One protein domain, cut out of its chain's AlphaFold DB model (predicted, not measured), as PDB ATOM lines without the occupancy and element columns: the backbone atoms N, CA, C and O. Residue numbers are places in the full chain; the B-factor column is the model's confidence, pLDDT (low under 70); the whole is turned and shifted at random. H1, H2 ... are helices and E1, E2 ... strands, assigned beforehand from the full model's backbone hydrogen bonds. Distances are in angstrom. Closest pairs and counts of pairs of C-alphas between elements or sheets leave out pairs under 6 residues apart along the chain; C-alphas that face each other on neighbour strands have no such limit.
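Overview. This is residues 19 to 148 of the 197 residues of the protein "Putative manganese catalase" of Clavibacter michiganensis subsp. michiganensis (UniProt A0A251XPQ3). What does the model look like at first sight? Two long helices, H1 and H2, lie side by side as a helical hairpin; H2 is in the middle, and its face turned away from H1 has the short helix H3 near one end and the small two-stranded ribbon E1 E2 farther along. The long link of residues 82 to 100 folds back along the hairpin from the end of H2 to H3. What is it made of, and how large is it? The 130 printed residues hold three named helices and two named strands, in the order H1 H2 H3 E1 E2, with the sheet order E1 E2, parallel; the class is mostly helix. The whole is compact, with a radius of gyration of the C-alphas of 14.9 A and spans of 41 by 32 by 31 A.

Along the chain. Where do the helices run? H1 is residues 27 to 50, 34.9 A long, from C-alpha 27 at (35.598, 15.669, -53.699). H2 is residues 55 to 81, 39.5 A long, ending with C-alpha 81 at (31.787, 4.233, -54.801), and H3 is residues 101 to 108, 10.5 A. Where are the strands? E1 is residues 114 to 117, 9.8 A, and E2 is residues 141 to 147, 17.7 A, ending with C-alpha 147 at (23.749, 6.191, -32.301).

Arrangement. How do the helices stand? H1 and H2, a hairpin, touch at a shallow tilt of 22 degrees, opposite ways, the closest C-alphas being those of Val 35 and Glu 72 at 5.2 A. H2 touches H3 with its residues 58 to 66 alone, closest at the C-alphas of Ala 62 and Val 103, 4.9 A; the tilt of 36 degrees is only just steep, and they run the same way. In H1, H2 and H3 every O i to N i+4 pair is within hydrogen-bond range. How do the strands pair? E1 and E2 are parallel, 29 degrees between directions, with N 115 and O 143 at 2.8 A and N 117 and O 146 at 2.9 A, within hydrogen-bond range. Residues 132 to 133 also pair, antiparallel, with residues 141 to 142 of E2. How near is the sheet to the helices? The closest C-alphas of H2 and E1, those of Ala 70 and Lys 114, are 6.6 A apart, while H2 and E2 are only just apart, closest 8.5 A. H1 is apart from H3, E1 and E2.

Size, cuts and confidence. How far does it reach? The two C-alphas farthest apart, those of Asn 54 and Gly 83, are 43.0 A apart. Which links are long, and is there a cut? The links H2 to H3, 19 residues, and E1 to E2, 23 residues, are long, and the printed part has no cut. Is confidence low anywhere? The mean pLDDT of the printed part is 95.2, and no printed residue is under 70.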
ATOM      1  N   SER A  19      46.298  26.447 -41.340       97.31
ATOM      2  CA  SER A  19      47.050  25.938 -42.496       97.31
ATOM      3  C   SER A  19      47.155  24.410 -42.552       97.31
ATOM      4  O   SER A  19      47.598  23.877 -43.564       97.31
ATOM      5  N   TYR A  20      46.807  23.699 -41.476       97.25
ATOM      6  CA  TYR A  20      46.733  22.237 -41.471       97.25
ATOM      7  C   TYR A  20      45.426  21.707 -42.071       97.25
ATOM      8  O   TYR A  20      45.327  20.512 -42.333       97.25
ATOM      9  N   VAL A  21      44.434  22.573 -42.302       97.88
ATOM     10  CA  VAL A  21      43.175  22.202 -42.950       97.88
ATOM     11  C   VAL A  21      43.378  22.131 -44.457       97.88
ATOM     12  O   VAL A  21      43.868  23.076 -45.076       97.88
ATOM     13  N   TYR A  22      42.942  21.026 -45.054       97.62
ATOM     14  CA  TYR A  22      42.903  20.856 -46.497       97.62
ATOM     15  C   TYR A  22      41.459  20.755 -46.975       97.62
ATOM     16  O   TYR A  22      40.699  19.895 -46.536       97.62
ATOM     17  N   ASN A  23      41.084  21.665 -47.864       97.50
ATOM     18  CA  ASN A  23      39.799  21.676 -48.544       97.50
ATOM     19  C   ASN A  23      40.035  22.266 -49.930       97.50
ATOM     20  O   ASN A  23      40.165  23.482 -50.090       97.50
ATOM     21  N   SER A  24      40.179  21.390 -50.916       97.81
ATOM     22  CA  SER A  24      40.420  21.784 -52.300       97.81
ATOM     23  C   SER A  24      39.131  22.155 -53.036       97.81
ATOM     24  O   SER A  24      39.192  22.749 -54.113       97.81
ATOM     25  N   GLY A  25      37.967  21.785 -52.488       98.06
ATOM     26  CA  GLY A  25      36.683  21.849 -53.181       98.06
ATOM     27  C   GLY A  25      36.509  20.749 -54.236       98.06
ATOM     28  O   GLY A  25      35.508  20.739 -54.954       98.06
ATOM     29  N   ASN A  26      37.465  19.819 -54.353       98.50
ATOM     30  CA  ASN A  26      37.404  18.669 -55.245       98.50
ATOM     31  C   ASN A  26      37.202  17.388 -54.429       98.50
ATOM     32  O   ASN A  26      38.107  16.923 -53.745       98.50
ATOM     33  N   LEU A  27      36.013  16.790 -54.545       98.19
ATOM     34  CA  LEU A  27      35.598  15.669 -53.699       98.19
ATOM     35  C   LEU A  27      36.588  14.482 -53.687       98.19
ATOM     36  O   LEU A  27      36.974  14.072 -52.595       98.19
ATOM     37  N   PRO A  28      37.043  13.918 -54.828       98.19
ATOM     38  CA  PRO A  28      38.025  12.830 -54.797       98.19
ATOM     39  C   PRO A  28      39.349  13.220 -54.132       98.19
ATOM     40  O   PRO A  28      39.919  12.418 -53.396       98.19
ATOM     41  N   LEU A  29      39.831  14.441 -54.377       98.25
ATOM     42  CA  LEU A  29      41.074  14.944 -53.797       98.25
ATOM     43  C   LEU A  29      40.956  15.113 -52.277       98.25
ATOM     44  O   LEU A  29      41.850  14.692 -51.545       98.25
ATOM     45  N   ASP A  30      39.830  15.639 -51.803       98.69
ATOM     46  CA  ASP A  30      39.559  15.804 -50.376       98.69
ATOM     47  C   ASP A  30      39.360  14.444 -49.680       98.69
ATOM     48  O   ASP A  30      39.880  14.226 -48.590       98.69
ATOM     49  N   LEU A  31      38.700  13.475 -50.326       98.44
ATOM     50  CA  LEU A  31      38.578  12.110 -49.797       98.44
ATOM     51  C   LEU A  31      39.930  11.384 -49.725       98.44
ATOM     52  O   LEU A  31      40.212  10.720 -48.729       98.44
ATOM     53  N   LEU A  32      40.784  11.519 -50.747       97.88
ATOM     54  CA  LEU A  32      42.146  10.971 -50.724       97.88
ATOM     55  C   LEU A  32      42.985  11.609 -49.615       97.88
ATOM     56  O   LEU A  32      43.710  10.907 -48.909       97.88
ATOM     57  N   TYR A  33      42.859  12.927 -49.440       98.12
ATOM     58  CA  TYR A  33      43.488  13.632 -48.332       98.12
ATOM     59  C   TYR A  33      43.000  13.090 -46.984       98.12
ATOM     60  O   TYR A  33      43.823  12.815 -46.116       98.12
ATOM     61  N   ASN A  34      41.696  12.859 -46.820       98.31
ATOM     62  CA  ASN A  34      41.138  12.328 -45.577       98.31
ATOM     63  C   ASN A  34      41.646  10.911 -45.264       98.31
ATOM     64  O   ASN A  34      42.003  10.641 -44.119       98.31
ATOM     65  N   VAL A  35      41.766  10.024 -46.264       97.56
ATOM     66  CA  VAL A  35      42.401   8.703 -46.070       97.56
ATOM     67  C   VAL A  35      43.849   8.866 -45.605       97.56
ATOM     68  O   VAL A  35      44.262   8.215 -44.647       97.56
ATOM     69  N   MET A  36      44.621   9.755 -46.241       97.44
ATOM     70  CA  MET A  36      46.006  10.041 -45.847       97.44
ATOM     71  C   MET A  36      46.095  10.595 -44.418       97.44
ATOM     72  O   MET A  36      46.974  10.181 -43.656       97.44
ATOM     73  N   LEU A  37      45.185  11.497 -44.048       97.88
ATOM     74  CA  LEU A  37      45.128  12.118 -42.731       97.88
ATOM     75  C   LEU A  37      44.877  11.073 -41.638       97.88
ATOM     76  O   LEU A  37      45.649  11.007 -40.681       97.88
ATOM     77  N   GLU A  38      43.867  10.218 -41.810       97.62
ATOM     78  CA  GLU A  38      43.537   9.155 -40.849       97.62
ATOM     79  C   GLU A  38      44.650   8.102 -40.767       97.62
ATOM     80  O   GLU A  38      45.085   7.738 -39.674       97.62
ATOM     81  N   SER A  39      45.216   7.701 -41.912       96.00
ATOM     82  CA  SER A  39      46.369   6.784 -41.979       96.00
ATOM     83  C   SER A  39      47.580   7.323 -41.202       96.00
ATOM     84  O   SER A  39      48.267   6.602 -40.469       96.00
ATOM     85  N   THR A  40      47.850   8.625 -41.347       96.75
ATOM     86  CA  THR A  40      48.950   9.311 -40.656       96.75
ATOM     87  C   THR A  40      48.662   9.445 -39.163       96.75
ATOM     88  O   THR A  40      49.552   9.187 -38.347       96.75
ATOM     89  N   GLY A  41      47.423   9.787 -38.801       96.44
ATOM     90  CA  GLY A  41      46.949   9.832 -37.421       96.44
ATOM     91  C   GLY A  41      47.131   8.487 -36.722       96.44
ATOM     92  O   GLY A  41      47.749   8.436 -35.656       96.44
ATOM     93  N   ARG A  42      46.710   7.395 -37.364       96.25
ATOM     94  CA  ARG A  42      46.835   6.033 -36.835       96.25
ATOM     95  C   ARG A  42      48.295   5.654 -36.606       96.25
ATOM     96  O   ARG A  42      48.647   5.168 -35.532       96.25
ATOM     97  N   LEU A  43      49.176   5.945 -37.569       96.88
ATOM     98  CA  LEU A  43      50.621   5.729 -37.432       96.88
ATOM     99  C   LEU A  43      51.219   6.504 -36.247       96.88
ATOM    100  O   LEU A  43      51.982   5.941 -35.459       96.88
ATOM    101  N   GLN A  44      50.905   7.795 -36.125       97.38
ATOM    102  CA  GLN A  44      51.413   8.626 -35.033       97.38
ATOM    103  C   GLN A  44      50.919   8.122 -33.677       97.38
ATOM    104  O   GLN A  44      51.714   8.011 -32.745       97.38
ATOM    105  N   LYS A  45      49.641   7.745 -33.578       97.56
ATOM    106  CA  LYS A  45      49.053   7.191 -32.357       97.56
ATOM    107  C   LYS A  45      49.700   5.868 -31.948       97.56
ATOM    108  O   LYS A  45      50.008   5.704 -30.772       97.56
ATOM    109  N   CYS A  46      50.004   4.975 -32.892       97.56
ATOM    110  CA  CYS A  46      50.773   3.758 -32.601       97.56
ATOM    111  C   CYS A  46      52.150   4.078 -31.999       97.56
ATOM    112  O   CYS A  46      52.524   3.494 -30.989       97.56
ATOM    113  N   ARG A  47      52.873   5.060 -32.552       97.56
ATOM    114  CA  ARG A  47      54.165   5.493 -31.991       97.56
ATOM    115  C   ARG A  47      54.011   6.098 -30.593       97.56
ATOM    116  O   ARG A  47      54.782   5.766 -29.704       97.56
ATOM    117  N   ILE A  48      53.000   6.945 -30.376       97.62
ATOM    118  CA  ILE A  48      52.708   7.542 -29.059       97.62
ATOM    119  C   ILE A  48      52.396   6.457 -28.026       97.62
ATOM    120  O   ILE A  48      52.877   6.535 -26.897       97.62
ATOM    121  N   TYR A  49      51.627   5.435 -28.407       98.19
ATOM    122  CA  TYR A  49      51.312   4.302 -27.539       98.19
ATOM    123  C   TYR A  49      52.583   3.599 -27.033       98.19
ATOM    124  O   TYR A  49      52.680   3.252 -25.856       98.19
ATOM    125  N   GLU A  50      53.583   3.431 -27.900       97.69
ATOM    126  CA  GLU A  50      54.872   2.820 -27.552       97.69
ATOM    127  C   GLU A  50      55.780   3.737 -26.712       97.69
ATOM    128  O   GLU A  50      56.698   3.253 -26.054       97.69
ATOM    129  N   MET A  51      55.520   5.048 -26.687       98.25
ATOM    130  CA  MET A  51      56.311   6.040 -25.943       98.25
ATOM    131  C   MET A  51      55.891   6.203 -24.476       98.25
ATOM    132  O   MET A  51      56.551   6.923 -23.728       98.25
ATOM    133  N   THR A  52      54.794   5.581 -24.048       97.81
ATOM    134  CA  THR A  52      54.284   5.710 -22.678       97.81
ATOM    135  C   THR A  52      53.713   4.394 -22.174       97.81
ATOM    136  O   THR A  52      53.202   3.591 -22.947       97.81
ATOM    137  N   ASP A  53      53.781   4.168 -20.868       97.94
ATOM    138  CA  ASP A  53      53.100   3.100 -20.138       97.94
ATOM    139  C   ASP A  53      51.920   3.622 -19.297       97.94
ATOM    140  O   ASP A  53      51.251   2.841 -18.620       97.94
ATOM    141  N   ASN A  54      51.621   4.928 -19.360       98.44
ATOM    142  CA  ASN A  54      50.524   5.519 -18.605       98.44
ATOM    143  C   ASN A  54      49.180   4.901 -19.050       98.44
ATOM    144  O   ASN A  54      48.815   5.013 -20.226       98.44
ATOM    145  N   PRO A  55      48.406   4.291 -18.133       98.00
ATOM    146  CA  PRO A  55      47.214   3.527 -18.498       98.00
ATOM    147  C   PRO A  55      46.092   4.399 -19.074       98.00
ATOM    148  O   PRO A  55      45.355   3.949 -19.947       98.00
ATOM    149  N   VAL A  56      45.971   5.658 -18.637       95.81
ATOM    150  CA  VAL A  56      44.960   6.597 -19.158       95.81
ATOM    151  C   VAL A  56      45.318   7.026 -20.579       95.81
ATOM    152  O   VAL A  56      44.459   7.016 -21.464       95.81
ATOM    153  N   ALA A  57      46.591   7.350 -20.817       97.69
ATOM    154  CA  ALA A  57      47.083   7.672 -22.151       97.69
ATOM    155  C   ALA A  57      46.907   6.483 -23.108       97.69
ATOM    156  O   ALA A  57      46.348   6.653 -24.189       97.69
ATOM    157  N   ARG A  58      47.293   5.269 -22.692       98.44
ATOM    158  CA  ARG A  58      47.149   4.055 -23.508       98.44
ATOM    159  C   ARG A  58      45.702   3.709 -23.817       98.44
ATOM    160  O   ARG A  58      45.397   3.467 -24.979       98.44
ATOM    161  N   ALA A  59      44.807   3.747 -22.831       97.44
ATOM    162  CA  ALA A  59      43.385   3.492 -23.056       97.44
ATOM    163  C   ALA A  59      42.779   4.487 -24.061       97.44
ATOM    164  O   ALA A  59      42.053   4.090 -24.973       97.44
ATOM    165  N   THR A  60      43.130   5.771 -23.930       97.00
ATOM    166  CA  THR A  60      42.648   6.839 -24.817       97.00
ATOM    167  C   THR A  60      43.185   6.661 -26.237       97.00
ATOM    168  O   THR A  60      42.420   6.620 -27.198       97.00
ATOM    169  N   VAL A  61      44.503   6.509 -26.382       98.19
ATOM    170  CA  VAL A  61      45.164   6.359 -27.684       98.19
ATOM    171  C   VAL A  61      44.732   5.064 -28.373       98.19
ATOM    172  O   VAL A  61      44.461   5.096 -29.568       98.19
ATOM    173  N   ALA A  62      44.582   3.954 -27.646       98.31
ATOM    174  CA  ALA A  62      44.103   2.689 -28.201       98.31
ATOM    175  C   ALA A  62      42.682   2.796 -28.762       98.31
ATOM    176  O   ALA A  62      42.422   2.308 -29.861       98.31
ATOM    177  N   TYR A  63      41.779   3.480 -28.049       97.56
ATOM    178  CA  TYR A  63      40.446   3.769 -28.572       97.56
ATOM    179  C   TYR A  63      40.524   4.551 -29.881       97.56
ATOM    180  O   TYR A  63      39.919   4.155 -30.877       97.56
ATOM    181  N   LEU A  64      41.334   5.608 -29.911       97.75
ATOM    182  CA  LEU A  64      41.484   6.446 -31.095       97.75
ATOM    183  C   LEU A  64      42.176   5.731 -32.266       97.75
ATOM    184  O   LEU A  64      41.771   5.956 -33.394       97.75
ATOM    185  N   ILE A  65      43.128   4.817 -32.042       97.94
ATOM    186  CA  ILE A  65      43.723   3.980 -33.109       97.94
ATOM    187  C   ILE A  65      42.641   3.176 -33.847       97.94
ATOM    188  O   ILE A  65      42.662   3.069 -35.073       97.94
ATOM    189  N   VAL A  66      41.691   2.610 -33.098       96.81
ATOM    190  CA  VAL A  66      40.589   1.819 -33.665       96.81
ATOM    191  C   VAL A  66      39.564   2.712 -34.363       96.81
ATOM    192  O   VAL A  66      39.006   2.325 -35.389       96.81
ATOM    193  N   ARG A  67      39.330   3.926 -33.847       97.12
ATOM    194  CA  ARG A  67      38.451   4.906 -34.502       97.12
ATOM    195  C   ARG A  67      39.053   5.483 -35.783       97.12
ATOM    196  O   ARG A  67      38.323   5.564 -36.765       97.12
ATOM    197  N   ASP A  68      40.352   5.779 -35.810       96.75
ATOM    198  CA  ASP A  68      41.060   6.202 -37.026       96.75
ATOM    199  C   ASP A  68      40.905   5.145 -38.132       96.75
ATOM    200  O   ASP A  68      40.615   5.484 -39.273       96.75
ATOM    201  N   GLN A  69      41.007   3.849 -37.799       95.06
ATOM    202  CA  GLN A  69      40.773   2.770 -38.767       95.06
ATOM    203  C   GLN A  69      39.328   2.752 -39.292       95.06
ATOM    204  O   GLN A  69      39.102   2.513 -40.478       95.06
ATOM    205  N   ALA A  70      38.339   3.029 -38.437       95.88
ATOM    206  CA  ALA A  70      36.948   3.140 -38.869       95.88
ATOM    207  C   ALA A  70      36.745   4.318 -39.839       95.88
ATOM    208  O   ALA A  70      36.024   4.184 -40.828       95.88
ATOM    209  N   HIS A  71      37.408   5.452 -39.597       97.31
ATOM    210  CA  HIS A  71      37.359   6.611 -40.489       97.31
ATOM    211  C   HIS A  71      38.121   6.375 -41.801       97.31
ATOM    212  O   HIS A  71      37.593   6.686 -42.868       97.31
ATOM    213  N   GLU A  72      39.310   5.766 -41.745       96.31
ATOM    214  CA  GLU A  72      40.070   5.323 -42.923       96.31
ATOM    215  C   GLU A  72      39.186   4.435 -43.806       96.31
ATOM    216  O   GLU A  72      39.019   4.712 -44.996       96.31
ATOM    217  N   ASN A  73      38.520   3.441 -43.205       96.12
ATOM    218  CA  ASN A  73      37.560   2.583 -43.890       96.12
ATOM    219  C   ASN A  73      36.385   3.379 -44.478       96.12
ATOM    220  O   ASN A  73      35.953   3.081 -45.587       96.12
ATOM    221  N   ALA A  74      35.871   4.400 -43.787       97.19
ATOM    222  CA  ALA A  74      34.754   5.200 -44.286       97.19
ATOM    223  C   ALA A  74      35.116   6.007 -45.539       97.19
ATOM    224  O   ALA A  74      34.402   5.946 -46.544       97.19
ATOM    225  N   TYR A  75      36.241   6.722 -45.512       98.12
ATOM    226  CA  TYR A  75      36.699   7.499 -46.664       98.12
ATOM    227  C   TYR A  75      37.162   6.597 -47.810       98.12
ATOM    228  O   TYR A  75      36.856   6.872 -48.973       98.12
ATOM    229  N   ALA A  76      37.818   5.475 -47.495       97.75
ATOM    230  CA  ALA A  76      38.173   4.470 -48.486       97.75
ATOM    231  C   ALA A  76      36.932   3.883 -49.166       97.75
ATOM    232  O   ALA A  76      36.916   3.742 -50.390       97.75
ATOM    233  N   LYS A  77      35.870   3.613 -48.398       97.69
ATOM    234  CA  LYS A  77      34.599   3.115 -48.926       97.69
ATOM    235  C   LYS A  77      33.903   4.142 -49.813       97.69
ATOM    236  O   LYS A  77      33.388   3.783 -50.866       97.69
ATOM    237  N   ALA A  78      33.937   5.422 -49.443       98.19
ATOM    238  CA  ALA A  78      33.433   6.497 -50.294       98.19
ATOM    239  C   ALA A  78      34.175   6.549 -51.640       98.19
ATOM    240  O   ALA A  78      33.539   6.638 -52.687       98.19
ATOM    241  N   LEU A  79      35.504   6.411 -51.640       98.44
ATOM    242  CA  LEU A  79      36.303   6.343 -52.869       98.44
ATOM    243  C   LEU A  79      36.005   5.088 -53.709       98.44
ATOM    244  O   LEU A  79      35.985   5.187 -54.936       98.44
ATOM    245  N   GLU A  80      35.698   3.939 -53.094       97.69
ATOM    246  CA  GLU A  80      35.234   2.746 -53.828       97.69
ATOM    247  C   GLU A  80      33.942   3.030 -54.613       97.69
ATOM    248  O   GLU A  80      33.812   2.590 -55.756       97.69
ATOM    249  N   THR A  81      33.011   3.832 -54.068       97.31
ATOM    250  CA  THR A  81      31.787   4.233 -54.801       97.31
ATOM    251  C   THR A  81      32.074   5.099 -56.030       97.31
ATOM    252  O   THR A  81      31.250   5.173 -56.940       97.31
ATOM    253  N   LEU A  82      33.257   5.719 -56.081       97.75
ATOM    254  CA  LEU A  82      33.752   6.501 -57.212       97.75
ATOM    255  C   LEU A  82      34.643   5.670 -58.157       97.75
ATOM    256  O   LEU A  82      35.209   6.219 -59.102       97.75
ATOM    257  N   GLY A  83      34.758   4.357 -57.928       97.25
ATOM    258  CA  GLY A  83      35.478   3.418 -58.791       97.25
ATOM    259  C   GLY A  83      36.933   3.148 -58.400       97.25
ATOM    260  O   GLY A  83      37.654   2.527 -59.180       97.25
ATOM    261  N   VAL A  84      37.388   3.597 -57.226       97.62
ATOM    262  CA  VAL A  84      38.733   3.264 -56.731       97.62
ATOM    263  C   VAL A  84      38.791   1.795 -56.306       97.62
ATOM    264  O   VAL A  84      37.973   1.346 -55.511       97.62
ATOM    265  N   ASP A  85      39.797   1.064 -56.792       95.12
ATOM    266  CA  ASP A  85      40.162  -0.266 -56.293       95.12
ATOM    267  C   ASP A  85      41.491  -0.187 -55.534       95.12
ATOM    268  O   ASP A  85      42.541   0.139 -56.090       95.12
ATOM    269  N   TRP A  86      41.443  -0.505 -54.242       94.31
ATOM    270  CA  TRP A  86      42.597  -0.475 -53.346       94.31
ATOM    271  C   TRP A  86      43.571  -1.641 -53.557       94.31
ATOM    272  O   TRP A  86      44.701  -1.608 -53.057       94.31
ATOM    273  N   GLY A  87      43.163  -2.703 -54.259       90.19
ATOM    274  CA  GLY A  87      43.980  -3.889 -54.490       90.19
ATOM    275  C   GLY A  87      44.455  -4.528 -53.179       90.19
ATOM    276  O   GLY A  87      43.689  -5.209 -52.494       90.19
ATOM    277  N   LYS A  88      45.741  -4.345 -52.851       88.94
ATOM    278  CA  LYS A  88      46.402  -4.859 -51.630       88.94
ATOM    279  C   LYS A  88      46.977  -3.751 -50.734       88.94
ATOM    280  O   LYS A  88      47.789  -4.057 -49.850       88.94
ATOM    281  N   LEU A  89      46.653  -2.492 -51.039       92.44
ATOM    282  CA  LEU A  89      47.290  -1.328 -50.436       92.44
ATOM    283  C   LEU A  89      46.842  -1.123 -48.985       92.44
ATOM    284  O   LEU A  89      47.704  -1.038 -48.115       92.44
ATOM    285  N   LEU A  90      45.528  -1.097 -48.739       92.12
ATOM    286  CA  LEU A  90      44.959  -0.929 -47.399       92.12
ATOM    287  C   LEU A  90      45.218  -2.151 -46.493       92.12
ATOM    288  O   LEU A  90      45.352  -3.274 -47.001       92.12
ATOM    289  N   PRO A  91      45.269  -1.949 -45.162       89.38
ATOM    290  CA  PRO A  91      45.281  -0.650 -44.462       89.38
ATOM    291  C   PRO A  91      46.630   0.085 -44.592       89.38
ATOM    292  O   PRO A  91      47.664  -0.554 -44.829       89.38
ATOM    293  N   ILE A  92      46.642   1.413 -44.421       89.06
ATOM    294  CA  ILE A  92      47.856   2.244 -44.494       89.06
ATOM    295  C   ILE A  92      48.141   2.936 -43.143       89.06
ATOM    296  O   ILE A  92      47.312   3.671 -42.626       89.06
ATOM    297  N   PRO A  93      49.358   2.799 -42.588       86.69
ATOM    298  CA  PRO A  93      50.290   1.712 -42.855       86.69
ATOM    299  C   PRO A  93      49.715   0.374 -42.370       86.69
ATOM    300  O   PRO A  93      48.830   0.317 -41.514       86.69
ATOM    301  N   LYS A  94      50.307  -0.725 -42.843       87.12
ATOM    302  CA  LYS A  94      50.116  -2.038 -42.220       87.12
ATOM    303  C   LYS A  94      50.791  -2.023 -40.852       87.12
ATOM    304  O   LYS A  94      52.005  -2.180 -40.750       87.12
ATOM    305  N   THR A  95      50.011  -1.744 -39.818       83.81
ATOM    306  CA  THR A  95      50.459  -1.726 -38.422       83.81
ATOM    307  C   THR A  95      50.446  -3.126 -37.817       83.81
ATOM    308  O   THR A  95      49.827  -4.037 -38.356       83.81
ATOM    309  N   ASN A  96      51.050  -3.258 -36.641       86.94
ATOM    310  CA  ASN A  96      50.878  -4.371 -35.705       86.94
ATOM    311  C   ASN A  96      50.063  -3.953 -34.463       86.94
ATOM    312  O   ASN A  96      50.240  -4.532 -33.393       86.94
ATOM    313  N   ALA A  97      49.217  -2.923 -34.579       91.12
ATOM    314  CA  ALA A  97      48.498  -2.324 -33.455       91.12
ATOM    315  C   ALA A  97      47.606  -3.333 -32.714       91.12
ATOM    316  O   ALA A  97      47.372  -3.197 -31.521       91.12
ATOM    317  N   GLU A  98      47.170  -4.391 -33.393       90.44
ATOM    318  CA  GLU A  98      46.401  -5.507 -32.846       90.44
ATOM    319  C   GLU A  98      47.193  -6.333 -31.811       90.44
ATOM    320  O   GLU A  98      46.620  -7.171 -31.118       90.44
ATOM    321  N   GLN A  99      48.506  -6.113 -31.681       94.50
ATOM    322  CA  GLN A  99      49.331  -6.668 -30.603       94.50
ATOM    323  C   GLN A  99      49.222  -5.855 -29.306       94.50
ATOM    324  O   GLN A  99      49.546  -6.371 -28.234       94.50
ATOM    325  N   PHE A 100      48.767  -4.600 -29.372       97.81
ATOM    326  CA  PHE A 100      48.533  -3.782 -28.186       97.81
ATOM    327  C   PHE A 100      47.276  -4.298 -27.466       97.81
ATOM    328  O   PHE A 100      46.215  -4.358 -28.093       97.81
ATOM    329  N   PRO A 101      47.347  -4.684 -26.176       98.00
ATOM    330  CA  PRO A 101      46.236  -5.361 -25.495       98.00
ATOM    331  C   PRO A 101      44.913  -4.581 -25.529       98.00
ATOM    332  O   PRO A 101      43.846  -5.153 -25.754       98.00
ATOM    333  N   GLU A 102      44.985  -3.265 -25.347       98.38
ATOM    334  CA  GLU A 102      43.853  -2.346 -25.347       98.38
ATOM    335  C   GLU A 102      43.229  -2.236 -26.744       98.38
ATOM    336  O   GLU A 102      42.008  -2.304 -26.870       98.38
ATOM    337  N   VAL A 103      44.049  -2.138 -27.799       98.12
ATOM    338  CA  VAL A 103      43.579  -2.121 -29.197       98.12
ATOM    339  C   VAL A 103      42.950  -3.460 -29.553       98.12
ATOM    340  O   VAL A 103      41.838  -3.486 -30.076       98.12
ATOM    341  N   LYS A 104      43.607  -4.576 -29.212       97.69
ATOM    342  CA  LYS A 104      43.079  -5.924 -29.442       97.69
ATOM    343  C   LYS A 104      41.682  -6.081 -28.859       97.69
ATOM    344  O   LYS A 104      40.776  -6.514 -29.560       97.69
ATOM    345  N   LYS A 105      41.495  -5.690 -27.596       98.12
ATOM    346  CA  LYS A 105      40.193  -5.764 -26.924       98.12
ATOM    347  C   LYS A 105      39.106  -5.011 -27.697       98.12
ATOM    348  O   LYS A 105      37.981  -5.483 -27.781       98.12
ATOM    349  N   LEU A 106      39.426  -3.839 -28.238       97.38
ATOM    350  CA  LEU A 106      38.481  -3.002 -28.981       97.38
ATOM    351  C   LEU A 106      38.199  -3.542 -30.390       97.38
ATOM    352  O   LEU A 106      37.064  -3.459 -30.859       97.38
ATOM    353  N   VAL A 107      39.202  -4.130 -31.042       95.75
ATOM    354  CA  VAL A 107      39.046  -4.801 -32.340       95.75
ATOM    355  C   VAL A 107      38.234  -6.090 -32.213       95.75
ATOM    356  O   VAL A 107      37.376  -6.357 -33.052       95.75
ATOM    357  N   ASP A 108      38.424  -6.849 -31.131       96.06
ATOM    358  CA  ASP A 108      37.621  -8.038 -30.814       96.06
ATOM    359  C   ASP A 108      36.134  -7.677 -30.577       96.06
ATOM    360  O   ASP A 108      35.251  -8.506 -30.782       96.06
ATOM    361  N   LEU A 109      35.840  -6.424 -30.196       95.00
ATOM    362  CA  LEU A 109      34.480  -5.867 -30.116       95.00
ATOM    363  C   LEU A 109      33.949  -5.345 -31.471       95.00
ATOM    364  O   LEU A 109      32.806  -4.887 -31.548       95.00
ATOM    365  N   GLY A 110      34.763  -5.385 -32.529       94.75
ATOM    366  CA  GLY A 110      34.411  -4.960 -33.885       94.75
ATOM    367  C   GLY A 110      34.362  -3.446 -34.094       94.75
ATOM    368  O   GLY A 110      33.772  -2.986 -35.071       94.75
ATOM    369  N   LEU A 111      34.931  -2.643 -33.187       95.75
ATOM    370  CA  LEU A 111      34.758  -1.187 -33.225       95.75
ATOM    371  C   LEU A 111      35.390  -0.515 -34.455       95.75
ATOM    372  O   LEU A 111      34.933   0.554 -34.846       95.75
ATOM    373  N   GLN A 112      36.388  -1.125 -35.092       95.12
ATOM    374  CA  GLN A 112      37.002  -0.661 -36.346       95.12
ATOM    375  C   GLN A 112      36.041  -0.685 -37.546       95.12
ATOM    376  O   GLN A 112      36.296  -0.027 -38.553       95.12
ATOM    377  N   SER A 113      34.935  -1.426 -37.443       96.56
ATOM    378  CA  SER A 113      33.947  -1.608 -38.519       96.56
ATOM    379  C   SER A 113      32.600  -0.971 -38.180       96.56
ATOM    380  O   SER A 113      31.616  -1.160 -38.892       96.56
ATOM    381  N   LYS A 114      32.541  -0.201 -37.089       95.88
ATOM    382  CA  LYS A 114      31.346   0.520 -36.647       95.88
ATOM    383  C   LYS A 114      31.487   2.012 -36.896       95.88
ATOM    384  O   LYS A 114      32.483   2.616 -36.487       95.88
ATOM    385  N   GLN A 115      30.460   2.624 -37.467       95.62
ATOM    386  CA  GLN A 115      30.312   4.070 -37.530       95.62
ATOM    387  C   GLN A 115      29.109   4.501 -36.696       95.62
ATOM    388  O   GLN A 115      27.978   4.116 -36.975       95.62
ATOM    389  N   TYR A 116      29.365   5.315 -35.674       94.31
ATOM    390  CA  TYR A 116      28.303   5.907 -34.870       94.31
ATOM    391  C   TYR A 116      27.699   7.106 -35.598       94.31
ATOM    392  O   TYR A 116      28.422   7.922 -36.176       94.31
ATOM    393  N   SER A 117      26.378   7.235 -35.533       93.25
ATOM    394  CA  SER A 117      25.683   8.454 -35.932       93.25
ATOM    395  C   SER A 117      25.638   9.427 -34.757       93.25
ATOM    396  O   SER A 117      25.161   9.076 -33.684       93.25
ATOM    397  N   PHE A 118      26.119  10.654 -34.957       91.56
ATOM    398  CA  PHE A 118      25.968  11.773 -34.011       91.56
ATOM    399  C   PHE A 118      24.829  12.715 -34.434       91.56
ATOM    400  O   PHE A 118      24.814  13.896 -34.094       91.56
ATOM    401  N   ASP A 119      23.894  12.194 -35.226       89.06
ATOM    402  CA  ASP A 119      22.714  12.906 -35.693       89.06
ATOM    403  C   ASP A 119      21.515  12.602 -34.788       89.06
ATOM    404  O   ASP A 119      21.051  11.458 -34.720       89.06
ATOM    405  N   LEU A 120      21.009  13.650 -34.136       87.56
ATOM    406  CA  LEU A 120      19.888  13.600 -33.196       87.56
ATOM    407  C   LEU A 120      18.569  13.186 -33.860       87.56
ATOM    408  O   LEU A 120      17.747  12.531 -33.224       87.56
ATOM    409  N   ASP A 121      18.382  13.532 -35.135       87.81
ATOM    410  CA  ASP A 121      17.117  13.325 -35.846       87.81
ATOM    411  C   ASP A 121      17.113  12.040 -36.690       87.81
ATOM    412  O   ASP A 121      16.104  11.714 -37.319       87.81
ATOM    413  N   GLY A 122      18.242  11.323 -36.755       84.00
ATOM    414  CA  GLY A 122      18.371  10.085 -37.530       84.00
ATOM    415  C   GLY A 122      18.227  10.260 -39.050       84.00
ATOM    416  O   GLY A 122      17.810   9.332 -39.739       84.00
ATOM    417  N   LYS A 123      18.555  11.438 -39.581       88.62
ATOM    418  CA  LYS A 123      18.539  11.796 -41.010       88.62
ATOM    419  C   LYS A 123      19.832  11.433 -41.750       88.62
ATOM    420  O   LYS A 123      19.875  11.542 -42.973       88.62
ATOM    421  N   SER A 124      20.885  11.034 -41.039       90.62
ATOM    422  CA  SER A 124      22.179  10.675 -41.619       90.62
ATOM    423  C   SER A 124      22.050   9.583 -42.684       90.62
ATOM    424  O   SER A 124      21.572   8.479 -42.425       90.62
ATOM    425  N   GLU A 125      22.547   9.867 -43.889       93.06
ATOM    426  CA  GLU A 125      22.590   8.907 -44.999       93.06
ATOM    427  C   GLU A 125      23.935   8.164 -45.094       93.06
ATOM    428  O   GLU A 125      24.164   7.420 -46.048       93.06
ATOM    429  N   ALA A 126      24.827   8.327 -44.107       92.69
ATOM    430  CA  ALA A 126      26.176   7.755 -44.128       92.69
ATOM    431  C   ALA A 126      26.181   6.231 -44.347       92.69
ATOM    432  O   ALA A 126      27.036   5.715 -45.067       92.69
ATOM    433  N   GLY A 127      25.187   5.513 -43.809       94.00
ATOM    434  CA  GLY A 127      25.038   4.064 -43.986       94.00
ATOM    435  C   GLY A 127      24.776   3.610 -45.427       94.00
ATOM    436  O   GLY A 127      24.972   2.440 -45.734       94.00
ATOM    437  N   ARG A 128      24.400   4.512 -46.346       94.94
ATOM    438  CA  ARG A 128      24.318   4.180 -47.782       94.94
ATOM    439  C   ARG A 128      25.693   3.920 -48.396       94.94
ATOM    440  O   ARG A 128      25.793   3.161 -49.356       94.94
ATOM    441  N   ILE A 129      26.734   4.536 -47.839       96.38
ATOM    442  CA  ILE A 129      28.128   4.357 -48.255       96.38
ATOM    443  C   ILE A 129      28.832   3.383 -47.303       96.38
ATOM    444  O   ILE A 129      29.439   2.416 -47.755       96.38
ATOM    445  N   PHE A 130      28.724   3.598 -45.991       96.81
ATOM    446  CA  PHE A 130      29.386   2.797 -44.959       96.81
ATOM    447  C   PHE A 130      28.630   1.487 -44.679       96.81
ATOM    448  O   PHE A 130      27.923   1.355 -43.681       96.81
ATOM    449  N   GLN A 131      28.752   0.527 -45.594       96.25
ATOM    450  CA  GLN A 131      28.112  -0.787 -45.505       96.25
ATOM    451  C   GLN A 131      28.874  -1.849 -46.310       96.25
ATOM    452  O   GLN A 131      29.688  -1.529 -47.181       96.25
ATOM    453  N   GLY A 132      28.571  -3.123 -46.048       96.38
ATOM    454  CA  GLY A 132      29.211  -4.265 -46.705       96.38
ATOM    455  C   GLY A 132      30.655  -4.461 -46.250       96.38
ATOM    456  O   GLY A 132      31.065  -3.926 -45.227       96.38
ATOM    457  N   THR A 133      31.441  -5.217 -47.008       96.75
ATOM    458  CA  THR A 133      32.784  -5.614 -46.568       96.75
ATOM    459  C   THR A 133      33.737  -4.428 -46.417       96.75
ATOM    460  O   THR A 133      33.772  -3.522 -47.262       96.75
ATOM    461  N   SER A 134      34.524  -4.473 -45.337       95.50
ATOM    462  CA  SER A 134      35.589  -3.522 -45.014       95.50
ATOM    463  C   SER A 134      36.594  -3.393 -46.172       95.50
ATOM    464  O   SER A 134      37.106  -4.416 -46.649       95.50
ATOM    465  N   PRO A 135      36.941  -2.166 -46.614       95.31
ATOM    466  CA  PRO A 135      37.925  -1.955 -47.681       95.31
ATOM    467  C   PRO A 135      39.340  -2.400 -47.273       95.31
ATOM    468  O   PRO A 135      40.165  -2.718 -48.129       95.31
ATOM    469  N   SER A 136      39.604  -2.524 -45.966       91.31
ATOM    470  CA  SER A 136      40.844  -3.097 -45.425       91.31
ATOM    471  C   SER A 136      40.951  -4.622 -45.598       91.31
ATOM    472  O   SER A 136      42.006  -5.188 -45.312       91.31
ATOM    473  N   LYS A 137      39.894  -5.303 -46.075       88.75
ATOM    474  CA  LYS A 137      39.843  -6.767 -46.292       88.75
ATOM    475  C   LYS A 137      40.234  -7.574 -45.047       88.75
ATOM    476  O   LYS A 137      40.847  -8.634 -45.139       88.75
ATOM    477  N   ASP A 138      39.835  -7.070 -43.885       88.19
ATOM    478  CA  ASP A 138      40.074  -7.656 -42.560       88.19
ATOM    479  C   ASP A 138      39.067  -8.765 -42.187       88.19
ATOM    480  O   ASP A 138      39.111  -9.304 -41.084       88.19
ATOM    481  N   GLY A 139      38.169  -9.129 -43.110       91.12
ATOM    482  CA  GLY A 139      37.146 -10.155 -42.906       91.12
ATOM    483  C   GLY A 139      35.900  -9.667 -42.164       91.12
ATOM    484  O   GLY A 139      35.073 -10.493 -41.788       91.12
ATOM    485  N   THR A 140      35.756  -8.356 -41.952       94.31
ATOM    486  CA  THR A 140      34.587  -7.761 -41.292       94.31
ATOM    487  C   THR A 140      33.685  -7.002 -42.265       94.31
ATOM    488  O   THR A 140      34.127  -6.537 -43.321       94.31
ATOM    489  N   ASP A 141      32.420  -6.840 -41.875       97.25
ATOM    490  CA  ASP A 141      31.463  -5.969 -42.552       97.25
ATOM    491  C   ASP A 141      31.252  -4.672 -41.759       97.25
ATOM    492  O   ASP A 141      31.237  -4.655 -40.525       97.25
ATOM    493  N   LEU A 142      31.090  -3.577 -42.493       97.62
ATOM    494  CA  LEU A 142      30.853  -2.236 -41.988       97.62
ATOM    495  C   LEU A 142      29.398  -2.069 -41.534       97.62
ATOM    496  O   LEU A 142      28.465  -2.502 -42.216       97.62
ATOM    497  N   THR A 143      29.201  -1.384 -40.407       94.75
ATOM    498  CA  THR A 143      27.881  -1.106 -39.821       94.75
ATOM    499  C   THR A 143      27.763   0.358 -39.392       94.75
ATOM    500  O   THR A 143      28.660   0.895 -38.748       94.75
ATOM    501  N   ALA A 144      26.652   1.012 -39.739       92.88
ATOM    502  CA  ALA A 144      26.373   2.418 -39.411       92.88
ATOM    503  C   ALA A 144      24.994   2.608 -38.749       92.88
ATOM    504  O   ALA A 144      24.275   3.563 -39.034       92.88
ATOM    505  N   THR A 145      24.580   1.644 -37.927       86.56
ATOM    506  CA  THR A 145      23.220   1.567 -37.365       86.56
ATOM    507  C   THR A 145      23.112   2.083 -35.934       86.56
ATOM    508  O   THR A 145      22.003   2.234 -35.424       86.56
ATOM    509  N   GLU A 146      24.237   2.331 -35.265       89.50
ATOM    510  CA  GLU A 146      24.275   2.725 -33.857       89.50
ATOM    511  C   GLU A 146      24.347   4.255 -33.713       89.50
ATOM    512  O   GLU A 146      25.045   4.940 -34.464       89.50
ATOM    513  N   GLN A 147      23.625   4.795 -32.730       90.31
ATOM    514  CA  GLN A 147      23.749   6.191 -32.301       90.31
ATOM    515  C   GLN A 147      25.043   6.412 -31.511       90.31
ATOM    516  O   GLN A 147      25.746   5.460 -31.162       90.31
ATOM    517  N   ALA A 148      25.350   7.677 -31.223       89.44
ATOM    518  CA  ALA A 148      26.472   8.052 -30.378       89.44
ATOM    519  C   ALA A 148      26.477   7.227 -29.073       89.44
ATOM    520  O   ALA A 148      25.428   7.071 -28.436       89.44
TER     521      ALA A 148